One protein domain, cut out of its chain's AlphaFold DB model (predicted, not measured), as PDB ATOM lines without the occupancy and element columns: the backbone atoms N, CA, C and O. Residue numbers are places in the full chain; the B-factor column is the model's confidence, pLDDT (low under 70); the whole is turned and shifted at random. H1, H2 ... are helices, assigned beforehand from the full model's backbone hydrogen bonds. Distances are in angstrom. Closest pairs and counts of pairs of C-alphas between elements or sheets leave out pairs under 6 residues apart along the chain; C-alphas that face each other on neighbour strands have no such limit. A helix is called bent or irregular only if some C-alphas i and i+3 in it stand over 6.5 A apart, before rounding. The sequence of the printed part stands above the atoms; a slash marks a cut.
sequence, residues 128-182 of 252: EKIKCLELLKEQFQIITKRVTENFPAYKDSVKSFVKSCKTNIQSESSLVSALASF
ATOM      1  N   GLU A 128     -68.096  16.745  32.447       89.88
ATOM      2  CA  GLU A 128     -67.348  15.967  31.461       89.88
ATOM      3  C   GLU A 128     -66.069  16.677  30.988       89.88
ATOM      4  O   GLU A 128     -65.012  16.047  30.885       89.88
ATOM      5  N   LYS A 129     -66.120  17.992  30.753       90.81
ATOM      6  CA  LYS A 129     -64.963  18.793  30.336       90.81
ATOM      7  C   LYS A 129     -63.887  18.793  31.416       90.81
ATOM      8  O   LYS A 129     -62.716  18.563  31.099       90.81
ATOM      9  N   ILE A 130     -64.273  19.022  32.675       93.44
ATOM     10  CA  ILE A 130     -63.351  19.014  33.821       93.44
ATOM     11  C   ILE A 130     -62.669  17.648  33.908       93.44
ATOM     12  O   ILE A 130     -61.438  17.556  33.871       93.44
ATOM     13  N   LYS A 131     -63.467  16.578  33.880       94.50
ATOM     14  CA  LYS A 131     -62.979  15.199  33.927       94.50
ATOM     15  C   LYS A 131     -62.013  14.865  32.786       94.50
ATOM     16  O   LYS A 131     -60.966  14.259  33.014       94.50
ATOM     17  N   CYS A 132     -62.320  15.259  31.549       93.12
ATOM     18  CA  CYS A 132     -61.435  15.026  30.405       93.12
ATOM     19  C   CYS A 132     -60.083  15.742  30.553       93.12
ATOM     20  O   CYS A 132     -59.041  15.170  30.216       93.12
ATOM     21  N   LEU A 133     -60.087  16.978  31.059       92.31
ATOM     22  CA  LEU A 133     -58.864  17.747  31.286       92.31
ATOM     23  C   LEU A 133     -58.012  17.159  32.414       92.31
ATOM     24  O   LEU A 133     -56.786  17.136  32.293       92.31
ATOM     25  N   GLU A 134     -58.632  16.664  33.484       94.44
ATOM     26  CA  GLU A 134     -57.935  15.974  34.574       94.44
ATOM     27  C   GLU A 134     -57.246  14.699  34.086       94.44
ATOM     28  O   GLU A 134     -56.033  14.560  34.256       94.44
ATOM     29  N   LEU A 135     -57.966  13.832  33.364       94.88
ATOM     30  CA  LEU A 135     -57.395  12.609  32.787       94.88
ATOM     31  C   LEU A 135     -56.201  12.910  31.873       94.88
ATOM     32  O   LEU A 135     -55.181  12.217  31.914       94.88
ATOM     33  N   LEU A 136     -56.296  13.959  31.050       94.69
ATOM     34  CA  LEU A 136     -55.196  14.365  30.180       94.69
ATOM     35  C   LEU A 136     -53.971  14.812  30.993       94.69
ATOM     36  O   LEU A 136     -52.846  14.408  30.684       94.69
ATOM     37  N   LYS A 137     -54.177  15.619  32.042       95.19
ATOM     38  CA  LYS A 137     -53.104  16.081  32.936       95.19
ATOM     39  C   LYS A 137     -52.415  14.907  33.632       95.19
ATOM     40  O   LYS A 137     -51.185  14.849  33.623       95.19
ATOM     41  N   GLU A 138     -53.176  13.957  34.170       96.00
ATOM     42  CA  GLU A 138     -52.639  12.756  34.823       96.00
ATOM     43  C   GLU A 138     -51.741  11.944  33.880       96.00
ATOM     44  O   GLU A 138     -50.624  11.565  34.245       96.00
ATOM     45  N   GLN A 139     -52.170  11.728  32.630       94.19
ATOM     46  CA  GLN A 139     -51.352  11.010  31.646       94.19
ATOM     47  C   GLN A 139     -50.025  11.726  31.365       94.19
ATOM     48  O   GLN A 139     -48.970  11.084  31.317       94.19
ATOM     49  N   PHE A 140     -50.036  13.055  31.231       94.56
ATOM     50  CA  PHE A 140     -48.801  13.819  31.048       94.56
ATOM     51  C   PHE A 140     -47.902  13.810  32.287       94.56
ATOM     52  O   PHE A 140     -46.680  13.768  32.132       94.56
ATOM     53  N   GLN A 141     -48.458  13.781  33.500       96.00
ATOM     54  CA  GLN A 141     -47.671  13.623  34.727       96.00
ATOM     55  C   GLN A 141     -46.955  12.266  34.765       96.00
ATOM     56  O   GLN A 141     -45.756  12.215  35.044       96.00
ATOM     57  N   ILE A 142     -47.643  11.175  34.404       94.56
ATOM     58  CA  ILE A 142     -47.045   9.830  34.325       94.56
ATOM     59  C   ILE A 142     -45.897   9.802  33.310       94.56
ATOM     60  O   ILE A 142     -44.818   9.278  33.601       94.56
ATOM     61  N   ILE A 143     -46.111  10.371  32.119       92.69
ATOM     62  CA  ILE A 143     -45.077  10.450  31.078       92.69
ATOM     63  C   ILE A 143     -43.888  11.275  31.578       92.69
ATOM     64  O   ILE A 143     -42.746  10.841  31.435       92.69
ATOM     65  N   THR A 144     -44.146  12.425  32.204       94.62
ATOM     66  CA  THR A 144     -43.101  13.312  32.733       94.62
ATOM     67  C   THR A 144     -42.255  12.594  33.774       94.62
ATOM     68  O   THR A 144     -41.034  12.586  33.647       94.62
ATOM     69  N   LYS A 145     -42.885  11.898  34.730       95.81
ATOM     70  CA  LYS A 145     -42.188  11.108  35.749       95.81
ATOM     71  C   LYS A 145     -41.248  10.068  35.123       95.81
ATOM     72  O   LYS A 145     -40.061  10.036  35.447       95.81
ATOM     73  N   ARG A 146     -41.734   9.281  34.155       93.44
ATOM     74  CA  ARG A 146     -40.919   8.267  33.449       93.44
ATOM     75  C   ARG A 146     -39.752   8.878  32.677       93.44
ATOM     76  O   ARG A 146     -38.653   8.331  32.668       93.44
ATOM     77  N   VAL A 147     -39.992  10.016  32.027       94.56
ATOM     78  CA  VAL A 147     -38.951  10.750  31.306       94.56
ATOM     79  C   VAL A 147     -37.896  11.272  32.275       94.56
ATOM     80  O   VAL A 147     -36.715  11.184  31.962       94.56
ATOM     81  N   THR A 148     -38.286  11.777  33.449       94.25
ATOM     82  CA  THR A 148     -37.333  12.280  34.448       94.25
ATOM     83  C   THR A 148     -36.498  11.173  35.084       94.25
ATOM     84  O   THR A 148     -35.296  11.356  35.249       94.25
ATOM     85  N   GLU A 149     -37.092  10.010  35.370       94.25
ATOM     86  CA  GLU A 149     -36.395   8.864  35.977       94.25
ATOM     87  C   GLU A 149     -35.275   8.305  35.080       94.25
ATOM     88  O   GLU A 149     -34.273   7.808  35.586       94.25
ATOM     89  N   ASN A 150     -35.400   8.421  33.751       93.38
ATOM     90  CA  ASN A 150     -34.376   7.980  32.797       93.38
ATOM     91  C   ASN A 150     -34.141   9.010  31.678       93.38
ATOM     92  O   ASN A 150     -34.196   8.707  30.482       93.38
ATOM     93  N   PHE A 151     -33.879  10.257  32.070       92.88
ATOM     94  CA  PHE A 151     -33.762  11.373  31.130       92.88
ATOM     95  C   PHE A 151     -32.755  11.163  29.984       92.88
ATOM     96  O   PHE A 151     -33.096  11.508  28.847       92.88
ATOM     97  N   PRO A 152     -31.558  10.570  30.193       93.75
ATOM     98  CA  PRO A 152     -30.607  10.350  29.104       93.75
ATOM     99  C   PRO A 152     -31.179   9.522  27.946       93.75
ATOM    100  O   PRO A 152     -30.912   9.847  26.792       93.75
ATOM    101  N   ALA A 153     -32.011   8.514  28.230       93.06
ATOM    102  CA  ALA A 153     -32.622   7.669  27.203       93.06
ATOM    103  C   ALA A 153     -33.738   8.381  26.417       93.06
ATOM    104  O   ALA A 153     -33.990   8.060  25.256       93.06
ATOM    105  N   TYR A 154     -34.409   9.357  27.035       93.00
ATOM    106  CA  TYR A 154     -35.552  10.055  26.440       93.00
ATOM    107  C   TYR A 154     -35.206  11.419  25.833       93.00
ATOM    108  O   TYR A 154     -36.014  11.955  25.077       93.00
ATOM    109  N   LYS A 155     -34.022  11.977  26.117       92.75
ATOM    110  CA  LYS A 155     -33.605  13.335  25.723       92.75
ATOM    111  C   LYS A 155     -33.889  13.669  24.255       92.75
ATOM    112  O   LYS A 155     -34.522  14.688  23.967       92.75
ATOM    113  N   ASP A 156     -33.436  12.828  23.329       94.25
ATOM    114  CA  ASP A 156     -33.587  13.091  21.892       94.25
ATOM    115  C   ASP A 156     -35.029  12.873  21.420       94.25
ATOM    116  O   ASP A 156     -35.560  13.667  20.639       94.25
ATOM    117  N   SER A 157     -35.703  11.865  21.974       92.44
ATOM    118  CA  SER A 157     -37.119  11.593  21.722       92.44
ATOM    119  C   SER A 157     -38.011  12.757  22.163       92.44
ATOM    120  O   SER A 157     -38.901  13.158  21.416       92.44
ATOM    121  N   VAL A 158     -37.740  13.364  23.323       94.38
ATOM    122  CA  VAL A 158     -38.467  14.541  23.831       94.38
ATOM    123  C   VAL A 158     -38.254  15.746  22.917       94.38
ATOM    124  O   VAL A 158     -39.221  16.410  22.542       94.38
ATOM    125  N   LYS A 159     -37.014  16.011  22.483       95.12
ATOM    126  CA  LYS A 159     -36.734  17.091  21.521       95.12
ATOM    127  C   LYS A 159     -37.481  16.888  20.202       95.12
ATOM    128  O   LYS A 159     -38.075  17.834  19.683       95.12
ATOM    129  N   SER A 160     -37.472  15.664  19.672       92.94
ATOM    130  CA  SER A 160     -38.187  15.324  18.441       92.94
ATOM    131  C   SER A 160     -39.704  15.456  18.605       92.94
ATOM    132  O   SER A 160     -40.369  15.982  17.713       92.94
ATOM    133  N   PHE A 161     -40.250  15.033  19.749       92.81
ATOM    134  CA  PHE A 161     -41.668  15.176  20.078       92.81
ATOM    135  C   PHE A 161     -42.091  16.648  20.097       92.81
ATOM    136  O   PHE A 161     -42.997  17.028  19.361       92.81
ATOM    137  N   VAL A 162     -41.378  17.499  20.846       93.81
ATOM    138  CA  VAL A 162     -41.677  18.940  20.931       93.81
ATOM    139  C   VAL A 162     -41.580  19.611  19.563       93.81
ATOM    140  O   VAL A 162     -42.447  20.411  19.207       93.81
ATOM    141  N   LYS A 163     -40.555  19.273  18.768       95.00
ATOM    142  CA  LYS A 163     -40.424  19.775  17.396       95.00
ATOM    143  C   LYS A 163     -41.638  19.380  16.552       95.00
ATOM    144  O   LYS A 163     -42.219  20.250  15.915       95.00
ATOM    145  N   SER A 164     -42.043  18.111  16.593       90.56
ATOM    146  CA  SER A 164     -43.208  17.608  15.857       90.56
ATOM    147  C   SER A 164     -44.505  18.296  16.279       90.56
ATOM    148  O   SER A 164     -45.295  18.658  15.413       90.56
ATOM    149  N   CYS A 165     -44.728  18.517  17.578       91.62
ATOM    150  CA  CYS A 165     -45.898  19.258  18.047       91.62
ATOM    151  C   CYS A 165     -45.925  20.674  17.463       91.62
ATOM    152  O   CYS A 165     -46.937  21.075  16.906       91.62
ATOM    153  N   LYS A 166     -44.801  21.400  17.499       93.12
ATOM    154  CA  LYS A 166     -44.724  22.773  16.974       93.12
ATOM    155  C   LYS A 166     -44.886  22.861  15.454       93.12
ATOM    156  O   LYS A 166     -45.446  23.834  14.962       93.12
ATOM    157  N   THR A 167     -44.360  21.894  14.701       92.69
ATOM    158  CA  THR A 167     -44.386  21.954  13.230       92.69
ATOM    159  C   THR A 167     -45.654  21.366  12.631       92.69
ATOM    160  O   THR A 167     -46.140  21.886  11.636       92.69
ATOM    161  N   ASN A 168     -46.170  20.274  13.201       88.50
ATOM    162  CA  ASN A 168     -47.238  19.484  12.585       88.50
ATOM    163  C   ASN A 168     -48.622  19.793  13.167       88.50
ATOM    164  O   ASN A 168     -49.621  19.528  12.503       88.50
ATOM    165  N   ILE A 169     -48.692  20.332  14.389       92.94
ATOM    166  CA  ILE A 169     -49.953  20.681  15.050       92.94
ATOM    167  C   ILE A 169     -50.119  22.202  14.992       92.94
ATOM    168  O   ILE A 169     -49.750  22.913  15.922       92.94
ATOM    169  N   GLN A 170     -50.622  22.700  13.862       92.38
ATOM    170  CA  GLN A 170     -50.833  24.138  13.627       92.38
ATOM    171  C   GLN A 170     -52.308  24.556  13.689       92.38
ATOM    172  O   GLN A 170     -52.602  25.741  13.801       92.38
ATOM    173  N   SER A 171     -53.236  23.599  13.617       94.62
ATOM    174  CA  SER A 171     -54.682  23.840  13.639       94.62
ATOM    175  C   SER A 171     -55.389  22.993  14.697       94.62
ATOM    176  O   SER A 171     -54.916  21.914  15.065       94.62
ATOM    177  N   GLU A 172     -56.581  23.411  15.117       94.00
ATOM    178  CA  GLU A 172     -57.417  22.640  16.048       94.00
ATOM    179  C   GLU A 172     -57.755  21.246  15.503       94.00
ATOM    180  O   GLU A 172     -57.631  20.248  16.207       94.00
ATOM    181  N   SER A 173     -58.077  21.141  14.211       93.69
ATOM    182  CA  SER A 173     -58.345  19.853  13.559       93.69
ATOM    183  C   SER A 173     -57.136  18.912  13.577       93.69
ATOM    184  O   SER A 173     -57.291  17.704  13.780       93.69
ATOM    185  N   SER A 174     -55.922  19.452  13.418       92.25
ATOM    186  CA  SER A 174     -54.685  18.674  13.525       92.25
ATOM    187  C   SER A 174     -54.437  18.198  14.958       92.25
ATOM    188  O   SER A 174     -54.016  17.058  15.152       92.25
ATOM    189  N   LEU A 175     -54.781  19.015  15.961       94.50
ATOM    190  CA  LEU A 175     -54.685  18.648  17.372       94.50
ATOM    191  C   LEU A 175     -55.685  17.544  17.731       94.50
ATOM    192  O   LEU A 175     -55.291  16.542  18.319       94.50
ATOM    193  N   VAL A 176     -56.949  17.676  17.319       94.81
ATOM    194  CA  VAL A 176     -57.985  16.648  17.525       94.81
ATOM    195  C   VAL A 176     -57.553  15.317  16.910       94.81
ATOM    196  O   VAL A 176     -57.606  14.271  17.561       94.81
ATOM    197  N   SER A 177     -57.054  15.347  15.671       93.19
ATOM    198  CA  SER A 177     -56.547  14.149  14.999       93.19
ATOM    199  C   SER A 177     -55.336  13.549  15.724       93.19
ATOM    200  O   SER A 177     -55.262  12.329  15.908       93.19
ATOM    201  N   ALA A 178     -54.405  14.386  16.189       91.81
ATOM    202  CA  ALA A 178     -53.235  13.947  16.944       91.81
ATOM    203  C   ALA A 178     -53.630  13.283  18.272       91.81
ATOM    204  O   ALA A 178     -53.145  12.192  18.566       91.81
ATOM    205  N   LEU A 179     -54.559  13.874  19.032       91.88
ATOM    206  CA  LEU A 179     -55.073  13.304  20.281       91.88
ATOM    207  C   LEU A 179     -55.751  11.947  20.046       91.88
ATOM    208  O   LEU A 179     -55.480  10.985  20.762       91.88
ATOM    209  N   ALA A 180     -56.560  11.823  18.991       91.44
ATOM    210  CA  ALA A 180     -57.245  10.574  18.659       91.44
ATOM    211  C   ALA A 180     -56.304   9.454  18.162       91.44
ATOM    212  O   ALA A 180     -56.670   8.270  18.194       91.44
ATOM    213  N   SER A 181     -55.117   9.807  17.656       86.25
ATOM    214  CA  SER A 181     -54.175   8.881  17.009       86.25
ATOM    215  C   SER A 181     -52.888   8.620  17.799       86.25
ATOM    216  O   SER A 181     -52.148   7.690  17.452       86.25
ATOM    217  N   PHE A 182     -52.635   9.374  18.872       86.12
ATOM    218  CA  PHE A 182     -51.459   9.218  19.723       86.12
ATOM    219  C   PHE A 182     -51.313   7.763  20.204       86.12
ATOM    220  O   PHE A 182     -52.255   7.143  20.690       86.12
TER     221      PHE A 182
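What this domain is: This is residues 128 to 182 of the 252 residues of the protein "uncharacterized protein LOC113470767 isoform X3" of Diaphorina citri (UniProt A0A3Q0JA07). Two long helices, H1 and H2, meet near their ends as an open V, and the short helix H3 follows at the far end of H2, across the opening from H1 but apart from it. The space between the arms is empty and the contacts are few, with most of H1 standing free. The printed part has 55 residues, with three named helices in the order H1, H2, H3 and no named strand, and its class is all helix. It is loose, with a radius of gyration of the C-alphas of 13.1 A, and flat in outline, spanning 35 by 26 by 14 A.

Where its parts are: The longest helix, H1, holds residues 128 to 149 and measures 32.1 A from first to last C-alpha; it begins with C-alpha 128 at (-67.348, 15.967, 31.461). H2 holds residues 151 to 168 and measures 24.3 A, with C-alpha 151 at (-33.762, 11.373, 31.130). H2 is irregular, with C-alphas 153 and 156 standing 7.7 A apart, and it has a kink of 26 degrees near residue 158. H3 holds residues 172 to 181 and measures 14.2 A, ending with C-alpha 181 at (-54.175, 8.881, 17.009).

How they stand to each other: H1 and H2 are close but not clearly touching, with 1 pair of C-alphas within 8 A; the closest C-alphas, those of Val 147 and Tyr 154, are 6.0 A apart. They run opposite ways at a steep tilt of 41 degrees, and their centres are 17.3 A apart. H2 and H3 are also close but not clearly touching, and their closest C-alphas, those of Asn 168 and Ser 174, are 7.5 A apart. These two run opposite ways at a steep tilt of 41 degrees, with their centres 17.7 A apart. H1 and H3 are apart. In H1 and H3 every O i to N i+4 pair is within hydrogen-bond range; in H2 12 of 14 are.

The domain as a whole: The two C-alphas farthest apart, those of Glu 128 and Pro 152, are 37.2 A apart, while the first and last printed C-alphas, those of Glu 128 and Phe 182, are 20.9 A apart. Residues 128 to 135 and 137 to 145 of H1 stand free, as do residues 148 to 153, of which 151 to 153 belong to H2, and residues 159 to 164 of H2. The printed part has no cut. The links from H1 to H2, 1 residue, and from H2 to H3, 3 residues, are both tight. The mean pLDDT of the printed part is 93.2, and no printed residue is under 70.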